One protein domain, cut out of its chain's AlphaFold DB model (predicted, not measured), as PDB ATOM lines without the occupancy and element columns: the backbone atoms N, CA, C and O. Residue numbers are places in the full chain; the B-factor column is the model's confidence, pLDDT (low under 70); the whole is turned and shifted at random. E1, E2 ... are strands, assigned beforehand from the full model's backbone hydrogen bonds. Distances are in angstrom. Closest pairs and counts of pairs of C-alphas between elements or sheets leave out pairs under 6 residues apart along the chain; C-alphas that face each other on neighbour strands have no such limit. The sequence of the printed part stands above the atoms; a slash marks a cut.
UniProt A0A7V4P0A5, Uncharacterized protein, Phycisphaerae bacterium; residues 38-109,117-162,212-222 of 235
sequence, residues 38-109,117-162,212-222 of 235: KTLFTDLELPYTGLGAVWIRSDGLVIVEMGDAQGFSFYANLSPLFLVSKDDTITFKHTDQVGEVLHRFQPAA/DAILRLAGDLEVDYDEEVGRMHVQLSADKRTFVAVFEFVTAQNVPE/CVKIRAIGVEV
ATOM      1  N   LYS A  38     152.370 321.405 215.484       73.31
ATOM      2  CA  LYS A  38     152.451 319.986 215.887       73.31
ATOM      3  C   LYS A  38     151.861 319.054 214.838       73.31
ATOM      4  O   LYS A  38     152.283 317.907 214.695       73.31
ATOM      5  N   THR A  39     150.882 319.552 214.090       69.31
ATOM      6  CA  THR A  39     150.321 318.824 212.961       69.31
ATOM      7  C   THR A  39     151.277 318.845 211.784       69.31
ATOM      8  O   THR A  39     151.333 317.845 211.100       69.31
ATOM      9  N   LEU A  40     152.043 319.909 211.529       69.06
ATOM     10  CA  LEU A  40     152.986 319.974 210.396       69.06
ATOM     11  C   LEU A  40     154.357 319.349 210.708       69.06
ATOM     12  O   LEU A  40     154.967 318.725 209.847       69.06
ATOM     13  N   PHE A  41     154.817 319.487 211.945       74.12
ATOM     14  CA  PHE A  41     156.168 319.218 212.425       74.12
ATOM     15  C   PHE A  41     156.079 318.528 213.799       74.12
ATOM     16  O   PHE A  41     156.368 319.113 214.836       74.12
ATOM     17  N   THR A  42     155.612 317.278 213.812       63.22
ATOM     18  CA  THR A  42     155.186 316.554 215.029       63.22
ATOM     19  C   THR A  42     156.225 316.488 216.146       63.22
ATOM     20  O   THR A  42     155.854 316.577 217.314       63.22
ATOM     21  N   ASP A  43     157.504 316.399 215.792       67.12
ATOM     22  CA  ASP A  43     158.610 316.282 216.750       67.12
ATOM     23  C   ASP A  43     159.404 317.586 216.901       67.12
ATOM     24  O   ASP A  43     160.531 317.569 217.395       67.12
ATOM     25  N   LEU A  44     158.857 318.702 216.411       74.94
ATOM     26  CA  LEU A  44     159.543 319.980 216.423       74.94
ATOM     27  C   LEU A  44     159.050 320.877 217.555       74.94
ATOM     28  O   LEU A  44     157.876 321.242 217.609       74.94
ATOM     29  N   GLU A  45     159.974 321.281 218.419       80.94
ATOM     30  CA  GLU A  45     159.731 322.302 219.431       80.94
ATOM     31  C   GLU A  45     159.943 323.691 218.814       80.94
ATOM     32  O   GLU A  45     161.056 324.038 218.419       80.94
ATOM     33  N   LEU A  46     158.862 324.469 218.702       84.75
ATOM     34  CA  LEU A  46     158.888 325.866 218.258       84.75
ATOM     35  C   LEU A  46     158.432 326.809 219.390       84.75
ATOM     36  O   LEU A  46     157.551 326.426 220.168       84.75
ATOM     37  N   PRO A  47     158.979 328.039 219.475       91.44
ATOM     38  CA  PRO A  47     160.053 328.573 218.637       91.44
ATOM     39  C   PRO A  47     161.404 327.906 218.935       91.44
ATOM     40  O   PRO A  47     161.667 327.471 220.056       91.44
ATOM     41  N   TYR A  48     162.261 327.844 217.922       90.81
ATOM     42  CA  TYR A  48     163.619 327.322 218.023       90.81
ATOM     43  C   TYR A  48     164.640 328.455 217.902       90.81
ATOM     44  O   TYR A  48     164.541 329.291 217.003       90.81
ATOM     45  N   THR A  49     165.661 328.435 218.759       92.75
ATOM     46  CA  THR A  49     166.838 329.307 218.668       92.75
ATOM     47  C   THR A  49     168.085 328.499 219.009       92.75
ATOM     48  O   THR A  49     168.180 327.924 220.093       92.75
ATOM     49  N   GLY A  50     169.053 328.450 218.100       92.25
ATOM     50  CA  GLY A  50     170.289 327.698 218.307       92.25
ATOM     51  C   GLY A  50     171.095 327.539 217.026       92.25
ATOM     52  O   GLY A  50     170.846 328.218 216.042       92.25
ATOM     53  N   LEU A  51     172.069 326.631 217.020       92.62
ATOM     54  CA  LEU A  51     172.844 326.348 215.812       92.62
ATOM     55  C   LEU A  51     172.038 325.494 214.831       92.62
ATOM     56  O   LEU A  51     171.466 324.474 215.212       92.62
ATOM     57  N   GLY A  52     172.064 325.856 213.554       90.56
ATOM     58  CA  GLY A  52     171.369 325.108 212.512       90.56
ATOM     59  C   GLY A  52     171.906 325.368 211.111       90.56
ATOM     60  O   GLY A  52     172.929 326.031 210.916       90.56
ATOM     61  N   ALA A  53     171.210 324.818 210.120       88.81
ATOM     62  CA  ALA A  53     171.502 325.025 208.713       88.81
ATOM     63  C   ALA A  53     170.227 325.107 207.869       88.81
ATOM     64  O   ALA A  53     169.237 324.425 208.128       88.81
ATOM     65  N   VAL A  54     170.275 325.916 206.815       90.25
ATOM     66  CA  VAL A  54     169.239 325.987 205.783       90.25
ATOM     67  C   VAL A  54     169.839 325.530 204.465       90.25
ATOM     68  O   VAL A  54     170.893 326.016 204.038       90.25
ATOM     69  N   TRP A  55     169.132 324.616 203.807       89.00
ATOM     70  CA  TRP A  55     169.454 324.122 202.481       89.00
ATOM     71  C   TRP A  55     168.297 324.396 201.536       89.00
ATOM     72  O   TRP A  55     167.137 324.132 201.855       89.00
ATOM     73  N   ILE A  56     168.624 324.888 200.347       87.69
ATOM     74  CA  ILE A  56     167.651 325.109 199.282       87.69
ATOM     75  C   ILE A  56     168.124 324.324 198.068       87.69
ATOM     76  O   ILE A  56     169.273 324.472 197.646       87.69
ATOM     77  N   ARG A  57     167.250 323.493 197.507       84.50
ATOM     78  CA  ARG A  57     167.483 322.774 196.247       84.50
ATOM     79  C   ARG A  57     166.880 323.530 195.070       84.50
ATOM     80  O   ARG A  57     165.971 324.340 195.233       84.50
ATOM     81  N   SER A  58     167.368 323.245 193.864       80.62
ATOM     82  CA  SER A  58     166.900 323.894 192.629       80.62
ATOM     83  C   SER A  58     165.429 323.622 192.292       80.62
ATOM     84  O   SER A  58     164.831 324.359 191.516       80.62
ATOM     85  N   ASP A  59     164.846 322.561 192.851       75.31
ATOM     86  CA  ASP A  59     163.441 322.171 192.672       75.31
ATOM     87  C   ASP A  59     162.490 322.838 193.686       75.31
ATOM     88  O   ASP A  59     161.285 322.592 193.663       75.31
ATOM     89  N   GLY A  60     163.023 323.684 194.572       78.88
ATOM     90  CA  GLY A  60     162.259 324.386 195.598       78.88
ATOM     91  C   GLY A  60     162.003 323.583 196.870       78.88
ATOM     92  O   GLY A  60     161.193 324.016 197.695       78.88
ATOM     93  N   LEU A  61     162.693 322.453 197.071       79.75
ATOM     94  CA  LEU A  61     162.760 321.833 198.392       79.75
ATOM     95  C   LEU A  61     163.608 322.705 199.328       79.75
ATOM     96  O   LEU A  61     164.775 322.992 199.047       79.75
ATOM     97  N   VAL A  62     163.015 323.081 200.458       85.25
ATOM     98  CA  VAL A  62     163.687 323.751 201.572       85.25
ATOM     99  C   VAL A  62     163.874 322.736 202.690       85.25
ATOM    100  O   VAL A  62     162.930 322.041 203.071       85.25
ATOM    101  N   ILE A  63     165.095 322.639 203.205       84.69
ATOM    102  CA  ILE A  63     165.455 321.779 204.333       84.69
ATOM    103  C   ILE A  63     166.012 322.680 205.427       84.69
ATOM    104  O   ILE A  63     166.959 323.433 205.196       84.69
ATOM    105  N   VAL A  64     165.423 322.590 206.612       88.19
ATOM    106  CA  VAL A  64     165.878 323.290 207.810       88.19
ATOM    107  C   VAL A  64     166.395 322.237 208.777       88.19
ATOM    108  O   VAL A  64     165.646 321.365 209.215       88.19
ATOM    109  N   GLU A  65     167.684 322.297 209.073       86.00
ATOM    110  CA  GLU A  65     168.355 321.470 210.069       86.00
ATOM    111  C   GLU A  65     168.542 322.292 211.337       86.00
ATOM    112  O   GLU A  65     169.068 323.403 211.303       86.00
ATOM    113  N   MET A  66     168.129 321.731 212.459       83.62
ATOM    114  CA  MET A  66     168.315 322.305 213.784       83.62
ATOM    115  C   MET A  66     169.328 321.457 214.549       83.62
ATOM    116  O   MET A  66     169.587 320.300 214.195       83.62
ATOM    117  N   GLY A  67     169.915 322.035 215.593       73.75
ATOM    118  CA  GLY A  67     170.782 321.321 216.525       73.75
ATOM    119  C   GLY A  67     170.165 320.005 217.016       73.75
ATOM    120  O   GLY A  67     168.959 319.776 216.921       73.75
ATOM    121  N   ASP A  68     171.018 319.102 217.500       66.62
ATOM    122  CA  ASP A  68     170.617 317.783 218.015       66.62
ATOM    123  C   ASP A  68     169.959 316.866 216.974       66.62
ATOM    124  O   ASP A  68     169.158 315.984 217.285       66.62
ATOM    125  N   ALA A  69     170.349 317.060 215.710       58.19
ATOM    126  CA  ALA A  69     169.851 316.324 214.558       58.19
ATOM    127  C   ALA A  69     168.335 316.440 214.382       58.19
ATOM    128  O   ALA A  69     167.753 315.519 213.822       58.19
ATOM    129  N   GLN A  70     167.696 317.524 214.835       70.19
ATOM    130  CA  GLN A  70     166.312 317.862 214.501       70.19
ATOM    131  C   GLN A  70     166.245 318.607 213.159       70.19
ATOM    132  O   GLN A  70     167.255 319.023 212.603       70.19
ATOM    133  N   GLY A  71     165.062 318.724 212.562       74.56
ATOM    134  CA  GLY A  71     164.930 319.307 211.230       74.56
ATOM    135  C   GLY A  71     163.658 318.916 210.499       74.56
ATOM    136  O   GLY A  71     163.025 317.906 210.804       74.56
ATOM    137  N   PHE A  72     163.301 319.688 209.491       76.62
ATOM    138  CA  PHE A  72     162.130 319.438 208.668       76.62
ATOM    139  C   PHE A  72     162.397 319.880 207.234       76.62
ATOM    140  O   PHE A  72     163.337 320.618 206.942       76.62
ATOM    141  N   SER A  73     161.575 319.380 206.318       77.44
ATOM    142  CA  SER A  73     161.698 319.693 204.901       77.44
ATOM    143  C   SER A  73     160.332 319.864 204.267       77.44
ATOM    144  O   SER A  73     159.418 319.073 204.524       77.44
ATOM    145  N   PHE A  74     160.206 320.851 203.395       78.19
ATOM    146  CA  PHE A  74     158.961 321.160 202.711       78.19
ATOM    147  C   PHE A  74     159.244 321.753 201.334       78.19
ATOM    148  O   PHE A  74     160.243 322.441 201.123       78.19
ATOM    149  N   TYR A  75     158.353 321.482 200.386       78.44
ATOM    150  CA  TYR A  75     158.405 322.127 199.078       78.44
ATOM    151  C   TYR A  75     157.756 323.503 199.159       78.44
ATOM    152  O   TYR A  75     156.627 323.618 199.641       78.44
ATOM    153  N   ALA A  76     158.438 324.521 198.647       79.31
ATOM    154  CA  ALA A  76     157.882 325.852 198.459       79.31
ATOM    155  C   ALA A  76     157.568 326.090 196.975       79.31
ATOM    156  O   ALA A  76     158.342 325.719 196.091       79.31
ATOM    157  N   ASN A  77     156.432 326.726 196.679       77.81
ATOM    158  CA  ASN A  77     156.144 327.166 195.316       77.81
ATOM    159  C   ASN A  77     156.996 328.396 194.961       77.81
ATOM    160  O   ASN A  77     156.604 329.532 195.212       77.81
ATOM    161  N   LEU A  78     158.163 328.150 194.364       80.44
ATOM    162  CA  LEU A  78     159.141 329.183 194.002       80.44
ATOM    163  C   LEU A  78     159.136 329.538 192.512       80.44
ATOM    164  O   LEU A  78     159.958 330.334 192.075       80.44
ATOM    165  N   SER A  79     158.214 328.980 191.726       74.75
ATOM    166  CA  SER A  79     158.162 329.138 190.265       74.75
ATOM    167  C   SER A  79     158.232 330.595 189.753       74.75
ATOM    168  O   SER A  79     158.825 330.806 188.696       74.75
ATOM    169  N   PRO A  80     157.662 331.614 190.441       79.56
ATOM    170  CA  PRO A  80     157.791 333.016 190.030       79.56
ATOM    171  C   PRO A  80     158.927 333.779 190.743       79.56
ATOM    172  O   PRO A  80     159.007 335.005 190.615       79.56
ATOM    173  N   LEU A  81     159.762 333.094 191.527       85.50
ATOM    174  CA  LEU A  81     160.741 333.683 192.437       85.50
ATOM    175  C   LEU A  81     162.186 333.350 192.049       85.50
ATOM    176  O   LEU A  81     162.495 332.411 191.314       85.50
ATOM    177  N   PHE A  82     163.080 334.176 192.575       89.50
ATOM    178  CA  PHE A  82     164.520 334.169 192.387       89.50
ATOM    179  C   PHE A  82     165.144 334.145 193.769       89.50
ATOM    180  O   PHE A  82     164.698 334.867 194.658       89.50
ATOM    181  N   LEU A  83     166.186 333.341 193.945       90.56
ATOM    182  CA  LEU A  83     167.036 333.457 195.120       90.56
ATOM    183  C   LEU A  83     168.048 334.568 194.845       90.56
ATOM    184  O   LEU A  83     168.793 334.489 193.864       90.56
ATOM    185  N   VAL A  84     168.051 335.605 195.674       90.56
ATOM    186  CA  VAL A  84     168.825 336.830 195.450       90.56
ATOM    187  C   VAL A  84     169.657 337.152 196.685       90.56
ATOM    188  O   VAL A  84     169.187 336.976 197.808       90.56
ATOM    189  N   SER A  85     170.878 337.645 196.473       88.88
ATOM    190  CA  SER A  85     171.716 338.235 197.517       88.88
ATOM    191  C   SER A  85     171.822 339.751 197.342       88.88
ATOM    192  O   SER A  85     172.025 340.245 196.228       88.88
ATOM    193  N   LYS A  86     171.665 340.499 198.437       87.69
ATOM    194  CA  LYS A  86     171.810 341.956 198.487       87.69
ATOM    195  C   LYS A  86     172.194 342.379 199.902       87.69
ATOM    196  O   LYS A  86     171.553 341.929 200.838       87.69
ATOM    197  N   ASP A  87     173.185 343.262 200.031       86.69
ATOM    198  CA  ASP A  87     173.588 343.871 201.309       86.69
ATOM    199  C   ASP A  87     173.759 342.830 202.425       86.69
ATOM    200  O   ASP A  87     173.204 342.964 203.508       86.69
ATOM    201  N   ASP A  88     174.491 341.753 202.114       87.62
ATOM    202  CA  ASP A  88     174.719 340.601 202.991       87.62
ATOM    203  C   ASP A  88     173.474 339.747 203.336       87.62
ATOM    204  O   ASP A  88     173.599 338.642 203.868       87.62
ATOM    205  N   THR A  89     172.277 340.157 202.929       87.88
ATOM    206  CA  THR A  89     171.051 339.366 203.056       87.88
ATOM    207  C   THR A  89     170.850 338.447 201.845       87.88
ATOM    208  O   THR A  89     171.128 338.805 200.696       87.88
ATOM    209  N   ILE A  90     170.345 337.235 202.083       89.44
ATOM    210  CA  ILE A  90     169.870 336.295 201.062       89.44
ATOM    211  C   ILE A  90     168.375 336.062 201.280       89.44
ATOM    212  O   ILE A  90     167.950 335.653 202.358       89.44
ATOM    213  N   THR A  91     167.572 336.296 200.244       90.62
ATOM    214  CA  THR A  91     166.112 336.149 200.316       90.62
ATOM    215  C   THR A  91     165.509 335.775 198.957       90.62
ATOM    216  O   THR A  91     166.209 335.704 197.940       90.62
ATOM    217  N   PHE A  92     164.206 335.512 198.934       89.19
ATOM    218  CA  PHE A  92     163.454 335.252 197.711       89.19
ATOM    219  C   PHE A  92     162.849 336.548 197.172       89.19
ATOM    220  O   PHE A  92     162.237 337.299 197.923       89.19
ATOM    221  N   LYS A  93     162.994 336.812 195.870       86.31
ATOM    222  CA  LYS A  93     162.460 338.015 195.206       86.31
ATOM    223  C   LYS A  93     161.845 337.700 193.849       86.31
ATOM    224  O   LYS A  93     162.161 336.687 193.232       86.31
ATOM    225  N   HIS A  94     160.986 338.588 193.363       82.69
ATOM    226  CA  HIS A  94     160.500 338.549 191.983       82.69
ATOM    227  C   HIS A  94     161.579 339.022 190.987       82.69
ATOM    228  O   HIS A  94     162.547 339.685 191.362       82.69
ATOM    229  N   THR A  95     161.408 338.663 189.706       69.44
ATOM    230  CA  THR A  95     162.328 338.961 188.581       69.44
ATOM    231  C   THR A  95     162.754 340.423 188.453       69.44
ATOM    232  O   THR A  95     163.756 340.711 187.804       69.44
ATOM    233  N   ASP A  96     161.929 341.339 188.951       69.25
ATOM    234  CA  ASP A  96     162.002 342.783 188.752       69.25
ATOM    235  C   ASP A  96     162.825 343.512 189.826       69.25
ATOM    236  O   ASP A  96     163.020 344.723 189.726       69.25
ATOM    237  N   GLN A  97     163.336 342.798 190.834       67.00
ATOM    238  CA  GLN A  97     164.024 343.413 191.968       67.00
ATOM    239  C   GLN A  97     165.557 343.420 191.853       67.00
ATOM    240  O   GLN A  97     166.177 342.568 191.218       67.00
ATOM    241  N   VAL A  98     166.170 344.409 192.511       74.19
ATOM    242  CA  VAL A  98     167.622 344.649 192.538       74.19
ATOM    243  C   VAL A  98     168.334 343.648 193.456       74.19
ATOM    244  O   VAL A  98     167.917 343.452 194.597       74.19
ATOM    245  N   GLY A  99     169.441 343.077 192.976       82.50
ATOM    246  CA  GLY A  99     170.358 342.217 193.727       82.50
ATOM    247  C   GLY A  99     171.093 341.234 192.813       82.50
ATOM    248  O   GLY A  99     170.810 341.154 191.615       82.50
ATOM    249  N   GLU A 100     172.048 340.488 193.364       88.50
ATOM    250  CA  GLU A 100     172.725 339.410 192.641       88.50
ATOM    251  C   GLU A 100     171.833 338.165 192.618       88.50
ATOM    252  O   GLU A 100     171.482 337.613 193.662       88.50
ATOM    253  N   VAL A 101     171.458 337.709 191.423       89.31
ATOM    254  CA  VAL A 101     170.656 336.491 191.260       89.31
ATOM    255  C   VAL A 101     171.540 335.268 191.493       89.31
ATOM    256  O   VAL A 101     172.353 334.922 190.638       89.31
ATOM    257  N   LEU A 102     171.318 334.578 192.611       88.38
ATOM    258  CA  LEU A 102     171.964 333.305 192.928       88.38
ATOM    259  C   LEU A 102     171.320 332.149 192.158       88.38
ATOM    260  O   LEU A 102     172.011 331.262 191.660       88.38
ATOM    261  N   HIS A 103     169.986 332.147 192.049       89.56
ATOM    262  CA  HIS A 103     169.264 331.085 191.351       89.56
ATOM    263  C   HIS A 103     167.906 331.524 190.799       89.56
ATOM    264  O   HIS A 103     167.216 332.360 191.382       89.56
ATOM    265  N   ARG A 104     167.509 330.901 189.682       88.12
ATOM    266  CA  ARG A 104     166.188 331.038 189.057       88.12
ATOM    267  C   ARG A 104     165.469 329.700 189.167       88.12
ATOM    268  O   ARG A 104     165.892 328.746 188.515       88.12
ATOM    269  N   PHE A 105     164.406 329.632 189.960       83.75
ATOM    270  CA  PHE A 105     163.651 328.391 190.096       83.75
ATOM    271  C   PHE A 105     162.861 328.130 188.817       83.75
ATOM    272  O   PHE A 105     162.205 329.022 188.277       83.75
ATOM    273  N   GLN A 106     162.947 326.905 188.311       71.50
ATOM    274  CA  GLN A 106     162.147 326.449 187.181       71.50
ATOM    275  C   GLN A 106     161.301 325.262 187.634       71.50
ATOM    276  O   GLN A 106     161.780 324.449 188.426       71.50
ATOM    277  N   PRO A 107     160.060 325.125 187.136       60.91
ATOM    278  CA  PRO A 107     159.300 323.902 187.337       60.91
ATOM    279  C   PRO A 107     160.136 322.717 186.849       60.91
ATOM    280  O   PRO A 107     160.659 322.760 185.733       60.91
ATOM    281  N   ALA A 108     160.271 321.675 187.672       55.84
ATOM    282  CA  ALA A 108     160.987 320.473 187.268       55.84
ATOM    283  C   ALA A 108     160.391 319.942 185.954       55.84
ATOM    284  O   ALA A 108     159.180 319.722 185.850       55.84
ATOM    285  N   ALA A 109     161.233 319.768 184.932       54.91
ATOM    286  CA  ALA A 109     160.787 319.199 183.670       54.91
ATOM    287  C   ALA A 109     160.303 317.762 183.916       54.91
ATOM    288  O   ALA A 109     160.977 316.981 184.591       54.91
ATOM    289  N   ASP A 117     171.514 317.948 194.809       63.06
ATOM    290  CA  ASP A 117     172.427 319.031 195.154       63.06
ATOM    291  C   ASP A 117     171.678 320.300 195.587       63.06
ATOM    292  O   ASP A 117     170.739 320.772 194.934       63.06
ATOM    293  N   ALA A 118     172.118 320.875 196.706       78.06
ATOM    294  CA  ALA A 118     171.633 322.162 197.176       78.06
ATOM    295  C   ALA A 118     172.296 323.303 196.391       78.06
ATOM    296  O   ALA A 118     173.514 323.340 196.221       78.06
ATOM    297  N   ILE A 119     171.491 324.271 195.957       84.06
ATOM    298  CA  ILE A 119     171.957 325.522 195.343       84.06
ATOM    299  C   ILE A 119     172.402 326.545 196.394       84.06
ATOM    300  O   ILE A 119     173.185 327.443 196.098       84.06
ATOM    301  N   LEU A 120     171.900 326.411 197.623       88.06
ATOM    302  CA  LEU A 120     172.299 327.207 198.772       88.06
ATOM    303  C   LEU A 120     172.416 326.294 199.982       88.06
ATOM    304  O   LEU A 120     171.508 325.515 200.267       88.06
ATOM    305  N   ARG A 121     173.514 326.461 200.715       89.75
ATOM    306  CA  ARG A 121     173.690 325.946 202.066       89.75
ATOM    307  C   ARG A 121     174.261 327.055 202.935       89.75
ATOM    308  O   ARG A 121     175.340 327.567 202.634       89.75
ATOM    309  N   LEU A 122     173.577 327.378 204.023       89.75
ATOM    310  CA  LEU A 122     174.076 328.275 205.061       89.75
ATOM    311  C   LEU A 122     173.949 327.582 206.412       89.75
ATOM    312  O   LEU A 122     172.955 326.908 206.656       89.75
ATOM    313  N   ALA A 123     174.959 327.729 207.262       90.56
ATOM    314  CA  ALA A 123     174.974 327.180 208.611       90.56
ATOM    315  C   ALA A 123     175.438 328.266 209.581       90.56
ATOM    316  O   ALA A 123     176.381 328.992 209.264       90.56
ATOM    317  N   GLY A 124     174.776 328.380 210.725       92.31
ATOM    318  CA  GLY A 124     175.005 329.458 211.680       92.31
ATOM    319  C   GLY A 124     173.939 329.487 212.770       92.31
ATOM    320  O   GLY A 124     173.331 328.457 213.067       92.31
ATOM    321  N   ASP A 125     173.718 330.666 213.344       94.94
ATOM    322  CA  ASP A 125     172.679 330.887 214.346       94.94
ATOM    323  C   ASP A 125     171.314 330.931 213.649       94.94
ATOM    324  O   ASP A 125     171.048 331.808 212.827       94.94
ATOM    325  N   LEU A 126     170.478 329.939 213.938       94.75
ATOM    326  CA  LEU A 126     169.169 329.696 213.352       94.75
ATOM    327  C   LEU A 126     168.066 330.048 214.356       94.75
ATOM    328  O   LEU A 126     168.053 329.568 215.491       94.75
ATOM    329  N   GLU A 127     167.095 330.811 213.875       94.56
ATOM    330  CA  GLU A 127     165.831 331.106 214.534       94.56
ATOM    331  C   GLU A 127     164.680 330.606 213.654       94.56
ATOM    332  O   GLU A 127     164.616 330.900 212.455       94.56
ATOM    333  N   VAL A 128     163.770 329.834 214.248       92.75
ATOM    334  CA  VAL A 128     162.550 329.354 213.589       92.75
ATOM    335  C   VAL A 128     161.365 329.647 214.488       92.75
ATOM    336  O   VAL A 128     161.343 329.229 215.644       92.75
ATOM    337  N   ASP A 129     160.363 330.317 213.940       92.56
ATOM    338  CA  ASP A 129     159.110 330.597 214.633       92.56
ATOM    339  C   ASP A 129     157.917 330.256 213.739       92.56
ATOM    340  O   ASP A 129     158.007 330.336 212.509       92.56
ATOM    341  N   TYR A 130     156.805 329.850 214.345       89.56
ATOM    342  CA  TYR A 130     155.568 329.552 213.634       89.56
ATOM    343  C   TYR A 130     154.378 330.211 214.312       89.56
ATOM    344  O   TYR A 130     154.001 329.864 215.431       89.56
ATOM    345  N   ASP A 131     153.741 331.107 213.573       88.00
ATOM    346  CA  ASP A 131     152.500 331.746 213.968       88.00
ATOM    347  C   ASP A 131     151.317 330.863 213.539       88.00
ATOM    348  O   ASP A 131     150.979 330.758 212.353       88.00
ATOM    349  N   GLU A 132     150.696 330.203 214.522       84.06
ATOM    350  CA  GLU A 132     149.515 329.357 214.321       84.06
ATOM    351  C   GLU A 132     148.235 330.144 214.026       84.06
ATOM    352  O   GLU A 132     147.261 329.535 213.596       84.06
ATOM    353  N   GLU A 133     148.180 331.453 214.278       82.00
ATOM    354  CA  GLU A 133     146.988 332.259 213.993       82.00
ATOM    355  C   GLU A 133     146.913 332.593 212.503       82.00
ATOM    356  O   GLU A 133     145.836 332.546 211.902       82.00
ATOM    357  N   VAL A 134     148.066 332.879 211.891       82.81
ATOM    358  CA  VAL A 134     148.161 333.220 210.464       82.81
ATOM    359  C   VAL A 134     148.703 332.089 209.588       82.81
ATOM    360  O   VAL A 134     148.665 332.194 208.363       82.81
ATOM    361  N   GLY A 135     149.187 330.996 210.184       83.31
ATOM    362  CA  GLY A 135     149.746 329.850 209.470       83.31
ATOM    363  C   GLY A 135     151.035 330.193 208.725       83.31
ATOM    364  O   GLY A 135     151.194 329.802 207.565       83.31
ATOM    365  N   ARG A 136     151.925 330.967 209.356       88.00
ATOM    366  CA  ARG A 136     153.180 331.443 208.755       88.00
ATOM    367  C   ARG A 136     154.380 331.008 209.576       88.00
ATOM    368  O   ARG A 136     154.376 331.111 210.794       88.00
ATOM    369  N   MET A 137     155.422 330.558 208.888       89.81
ATOM    370  CA  MET A 137     156.692 330.191 209.502       89.81
ATOM    371  C   MET A 137     157.766 331.197 209.124       89.81
ATOM    372  O   MET A 137     158.024 331.397 207.936       89.81
ATOM    373  N   HIS A 138     158.418 331.777 210.120       93.50
ATOM    374  CA  HIS A 138     159.584 332.627 209.943       93.50
ATOM    375  C   HIS A 138     160.852 331.794 210.131       93.50
ATOM    376  O   HIS A 138     160.995 331.087 211.128       93.50
ATOM    377  N   VAL A 139     161.765 331.863 209.163       92.38
ATOM    378  CA  VAL A 139     163.081 331.222 209.233       92.38
ATOM    379  C   VAL A 139     164.140 332.291 209.017       92.38
ATOM    380  O   VAL A 139     164.204 332.898 207.944       92.38
ATOM    381  N   GLN A 140     164.994 332.475 210.017       94.25
ATOM    382  CA  GLN A 140     166.127 333.384 209.966       94.25
ATOM    383  C   GLN A 140     167.404 332.633 210.325       94.25
ATOM    384  O   GLN A 140     167.454 331.933 211.329       94.25
ATOM    385  N   LEU A 141     168.447 332.773 209.512       94.00
ATOM    386  CA  LEU A 141     169.747 332.171 209.788       94.00
ATOM    387  C   LEU A 141     170.863 333.186 209.563       94.00
ATOM    388  O   LEU A 141     171.021 333.700 208.458       94.00
ATOM    389  N   SER A 142     171.664 333.419 210.595       93.75
ATOM    390  CA  SER A 142     172.828 334.306 210.575       93.75
ATOM    391  C   SER A 142     174.108 333.476 210.480       93.75
ATOM    392  O   SER A 142     174.428 332.711 211.387       93.75
ATOM    393  N   ALA A 143     174.849 333.607 209.380       88.19
ATOM    394  CA  ALA A 143     176.076 332.862 209.100       88.19
ATOM    395  C   ALA A 143     177.222 333.804 208.705       88.19
ATOM    396  O   ALA A 143     177.241 334.354 207.600       88.19
ATOM    397  N   ASP A 144     178.217 333.939 209.582       84.75
ATOM    398  CA  ASP A 144     179.365 334.841 209.441       84.75
ATOM    399  C   ASP A 144     178.954 336.303 209.203       84.75
ATOM    400  O   ASP A 144     178.733 337.063 210.142       84.75
ATOM    401  N   LYS A 145     178.882 336.700 207.928       84.69
ATOM    402  CA  LYS A 145     178.485 338.031 207.470       84.69
ATOM    403  C   LYS A 145     177.145 338.037 206.765       84.69
ATOM    404  O   LYS A 145     176.706 339.113 206.422       84.69
ATOM    405  N   ARG A 146     176.538 336.879 206.499       86.75
ATOM    406  CA  ARG A 146     175.321 336.767 205.696       86.75
ATOM    407  C   ARG A 146     174.129 336.389 206.553       86.75
ATOM    408  O   ARG A 146     174.255 335.528 207.420       86.75
ATOM    409  N   THR A 147     172.973 336.942 206.224       91.19
ATOM    410  CA  THR A 147     171.707 336.584 206.867       91.19
ATOM    411  C   THR A 147     170.742 336.036 205.828       91.19
ATOM    412  O   THR A 147     170.505 336.654 204.797       91.19
ATOM    413  N   PHE A 148     170.177 334.864 206.077       90.56
ATOM    414  CA  PHE A 148     169.039 334.350 205.329       90.56
ATOM    415  C   PHE A 148     167.755 334.675 206.077       90.56
ATOM    416  O   PHE A 148     167.675 334.396 207.271       90.56
ATOM    417  N   VAL A 149     166.760 335.226 205.378       90.69
ATOM    418  CA  VAL A 149     165.443 335.528 205.954       90.69
ATOM    419  C   VAL A 149     164.344 335.148 204.965       90.69
ATOM    420  O   VAL A 149     164.354 335.586 203.806       90.69
ATOM    421  N   ALA A 150     163.389 334.340 205.422       91.56
ATOM    422  CA  ALA A 150     162.221 333.948 204.641       91.56
ATOM    423  C   ALA A 150     160.992 333.699 205.524       91.56
ATOM    424  O   ALA A 150     161.102 333.161 206.627       91.56
ATOM    425  N   VAL A 151     159.814 334.032 204.989       90.62
ATOM    426  CA  VAL A 151     158.516 333.675 205.573       90.62
ATOM    427  C   VAL A 151     157.785 332.721 204.638       90.62
ATOM    428  O   VAL A 151     157.615 332.994 203.450       90.62
ATOM    429  N   PHE A 152     157.346 331.590 205.176       88.19
ATOM    430  CA  PHE A 152     156.670 330.530 204.434       88.19
ATOM    431  C   PHE A 152     155.215 330.413 204.879       88.19
ATOM    432  O   PHE A 152     154.930 330.322 206.072       88.19
ATOM    433  N   GLU A 153     154.294 330.378 203.918       84.31
ATOM    434  CA  GLU A 153     152.860 330.282 204.195       84.31
ATOM    435  C   GLU A 153     152.368 328.829 204.140       84.31
ATOM    436  O   GLU A 153     152.543 328.121 203.140       84.31
ATOM    437  N   PHE A 154     151.684 328.407 205.205       76.94
ATOM    438  CA  PHE A 154     151.151 327.057 205.416       76.94
ATOM    439  C   PHE A 154     149.630 327.034 205.643       76.94
ATOM    440  O   PHE A 154     149.083 326.009 206.039       76.94
ATOM    441  N   VAL A 155     148.914 328.120 205.336       64.19
ATOM    442  CA  VAL A 155     147.466 328.292 205.605       64.19
ATOM    443  C   VAL A 155     146.565 327.214 204.961       64.19
ATOM    444  O   VAL A 155     145.401 327.065 205.322       64.19
ATOM    445  N   THR A 156     147.085 326.433 204.007       57.75
ATOM    446  CA  THR A 156     146.404 325.247 203.442       57.75
ATOM    447  C   THR A 156     147.289 323.995 203.413       57.75
ATOM    448  O   THR A 156     147.000 323.030 202.700       57.75
ATOM    449  N   ALA A 157     148.386 323.992 204.169       55.34
ATOM    450  CA  ALA A 157     149.319 322.878 204.198       55.34
ATOM    451  C   ALA A 157     148.683 321.677 204.897       55.34
ATOM    452  O   ALA A 157     148.349 321.724 206.070       55.34
ATOM    453  N   GLN A 158     148.520 320.574 204.178       50.78
ATOM    454  CA  GLN A 158     147.975 319.350 204.750       50.78
ATOM    455  C   GLN A 158     149.128 318.455 205.195       50.78
ATOM    456  O   GLN A 158     149.892 317.996 204.349       50.78
ATOM    457  N   ASN A 159     149.237 318.151 206.491       45.59
ATOM    458  CA  ASN A 159     149.978 316.954 206.876       45.59
ATOM    459  C   ASN A 159     149.079 315.746 206.603       45.59
ATOM    460  O   ASN A 159     147.990 315.637 207.164       45.59
ATOM    461  N   VAL A 160     149.511 314.869 205.700       43.91
ATOM    462  CA  VAL A 160     148.830 313.600 205.455       43.91
ATOM    463  C   VAL A 160     149.658 312.511 206.136       43.91
ATOM    464  O   VAL A 160     150.753 312.219 205.650       43.91
ATOM    465  N   PRO A 161     149.181 311.932 207.254       40.25
ATOM    466  CA  PRO A 161     149.883 310.845 207.918       40.25
ATOM    467  C   PRO A 161     149.950 309.604 207.020       40.25
ATOM    468  O   PRO A 161     149.089 309.370 206.176       40.25
ATOM    469  N   GLU A 162     150.971 308.777 207.245       41.50
ATOM    470  CA  GLU A 162     151.323 307.591 206.444       41.50
ATOM    471  C   GLU A 162     150.255 306.465 206.484       41.50
ATOM    472  O   GLU A 162     150.426 305.427 205.850       41.50
ATOM    473  N   CYS A 212     156.996 309.471 205.208       55.03
ATOM    474  CA  CYS A 212     156.667 310.205 203.983       55.03
ATOM    475  C   CYS A 212     155.673 311.306 204.350       55.03
ATOM    476  O   CYS A 212     154.543 311.024 204.741       55.03
ATOM    477  N   VAL A 213     156.103 312.553 204.226       57.03
ATOM    478  CA  VAL A 213     155.313 313.735 204.542       57.03
ATOM    479  C   VAL A 213     154.940 314.463 203.258       57.03
ATOM    480  O   VAL A 213     155.681 314.473 202.278       57.03
ATOM    481  N   LYS A 214     153.770 315.095 203.255       57.81
ATOM    482  CA  LYS A 214     153.301 315.940 202.152       57.81
ATOM    483  C   LYS A 214     153.192 317.389 202.609       57.81
ATOM    484  O   LYS A 214     152.138 318.001 202.540       57.81
ATOM    485  N   ILE A 215     154.295 317.956 203.089       61.34
ATOM    486  CA  ILE A 215     154.302 319.352 203.542       61.34
ATOM    487  C   ILE A 215     154.643 320.253 202.355       61.34
ATOM    488  O   ILE A 215     155.770 320.256 201.854       61.34
ATOM    489  N   ARG A 216     153.656 321.015 201.886       61.38
ATOM    490  CA  ARG A 216     153.846 322.037 200.855       61.38
ATOM    491  C   ARG A 216     153.539 323.402 201.444       61.38
ATOM    492  O   ARG A 216     152.418 323.628 201.891       61.38
ATOM    493  N   ALA A 217     154.521 324.294 201.404       60.66
ATOM    494  CA  ALA A 217     154.262 325.714 201.554       60.66
ATOM    495  C   ALA A 217     153.602 326.207 200.261       60.66
ATOM    496  O   ALA A 217     154.103 325.974 199.153       60.66
ATOM    497  N   ILE A 218     152.449 326.858 200.395       62.12
ATOM    498  CA  ILE A 218     151.684 327.375 199.250       62.12
ATOM    499  C   ILE A 218     152.338 328.599 198.617       62.12
ATOM    500  O   ILE A 218     152.121 328.869 197.433       62.12
ATOM    501  N   GLY A 219     153.180 329.286 199.378       60.66
ATOM    502  CA  GLY A 219     153.922 330.441 198.923       60.66
ATOM    503  C   GLY A 219     155.056 330.781 199.875       60.66
ATOM    504  O   GLY A 219     155.138 330.282 201.000       60.66
ATOM    505  N   VAL A 220     155.934 331.640 199.377       71.06
ATOM    506  CA  VAL A 220     156.910 332.366 200.179       71.06
ATOM    507  C   VAL A 220     156.484 333.819 200.156       71.06
ATOM    508  O   VAL A 220     156.293 334.383 199.076       71.06
ATOM    509  N   GLU A 221     156.318 334.413 201.330       74.69
ATOM    510  CA  GLU A 221     156.124 335.849 201.432       74.69
ATOM    511  C   GLU A 221     157.478 336.520 201.187       74.69
ATOM    512  O   GLU A 221     158.459 336.302 201.901       74.69
ATOM    513  N   VAL A 222     157.538 337.301 200.108       59.91
ATOM    514  CA  VAL A 222     158.702 338.119 199.782       59.91
ATOM    515  C   VAL A 222     158.738 339.258 200.790       59.91
ATOM    516  O   VAL A 222     157.924 340.178 200.722       59.91
TER     517      VAL A 222
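AT A GLANCE: This is residues 38 to 109, 117 to 162 and 212 to 222 of the 235 residues of an uncharacterized protein of Phycisphaerae bacterium (UniProt A0A7V4P0A5). One twisted sheet folds over on itself, with bends in E1 and E7, into a nearly closed barrel: E2, E3 and the later part of E1 make one wall, E8 and E9 the wall across from it, and a short pairing of E3 with residues 216 to 217 helps join the two. E5, E4 and E6 run on from E9 as a small three-stranded side wall. The printed part has 129 residues with no named helix and ten named strands, E1 to E10 in order along the chain, and its class is all strand. The branched sheet is mixed, antiparallel but for E5 with E9. It is compact, with a radius of gyration of the C-alphas of 14.1 A, and rounded, spanning 39 by 34 by 30 A.

HOW THE PARTS SIT: E9, residues 146 to 153, has three neighbours. E8, residues 136 to 143, is antiparallel to it at 170 degrees, with N 141 and O 148 2.9 A apart. On the other side of E9 are E5, residues 89 to 94, parallel with N 90 and O 147 2.8 A apart, and E10, residues 219 to 221, antiparallel with N 221 and O 151 2.9 A apart. This pairing is staggered: E5 is beside residues 146 to 149, E10 beside 151 to 153. E7, residues 118 to 131, forms a hairpin with E8, with N 127 and O 140 2.8 A apart; E7, E8 and E9 are a meander, each strand the antiparallel neighbour of the one before. E1, residues 48 to 57, is antiparallel to E7, with N 52 and O 124 2.9 A apart. E1 bends by 91 degrees at residue 51 and E7 by 99 degrees at residue 124. E1, E2, residues 61 to 66, and E3, residues 70 to 76, form a second meander, with N 55 and O 63 2.8 A apart and N 64 and O 72 2.9 A apart. Residues 75 to 76 pair parallel with 216 to 217. E4, residues 81 to 86, has E5 on one side, with N 84 and O 91 2.9 A apart, and E6, residues 100 to 104, on the other, with N 83 and O 103 2.9 A apart; both are antiparallel to it.

IN THESE COORDINATES: E1 begins at C-alpha 48 (163.619, 327.322, 218.023) and is 22.6 A long. E7 is 27.2 A, E9 23.4 A and E8 22.9 A. E10 ends at C-alpha 221 (156.124, 335.849, 201.432).

THE WHOLE: The C-alphas farthest apart, of Asp 87 and Glu 162, are 42.9 A apart. Residues 110 to 116 and 163 to 211 are not printed, with C-alpha gaps of 16.4 A and 6.4 A. Of the links printed whole, none is long. Mean pLDDT of the printed part is 79.3; 30 residues are under 70, among them 155 to 162 and 212 to 219.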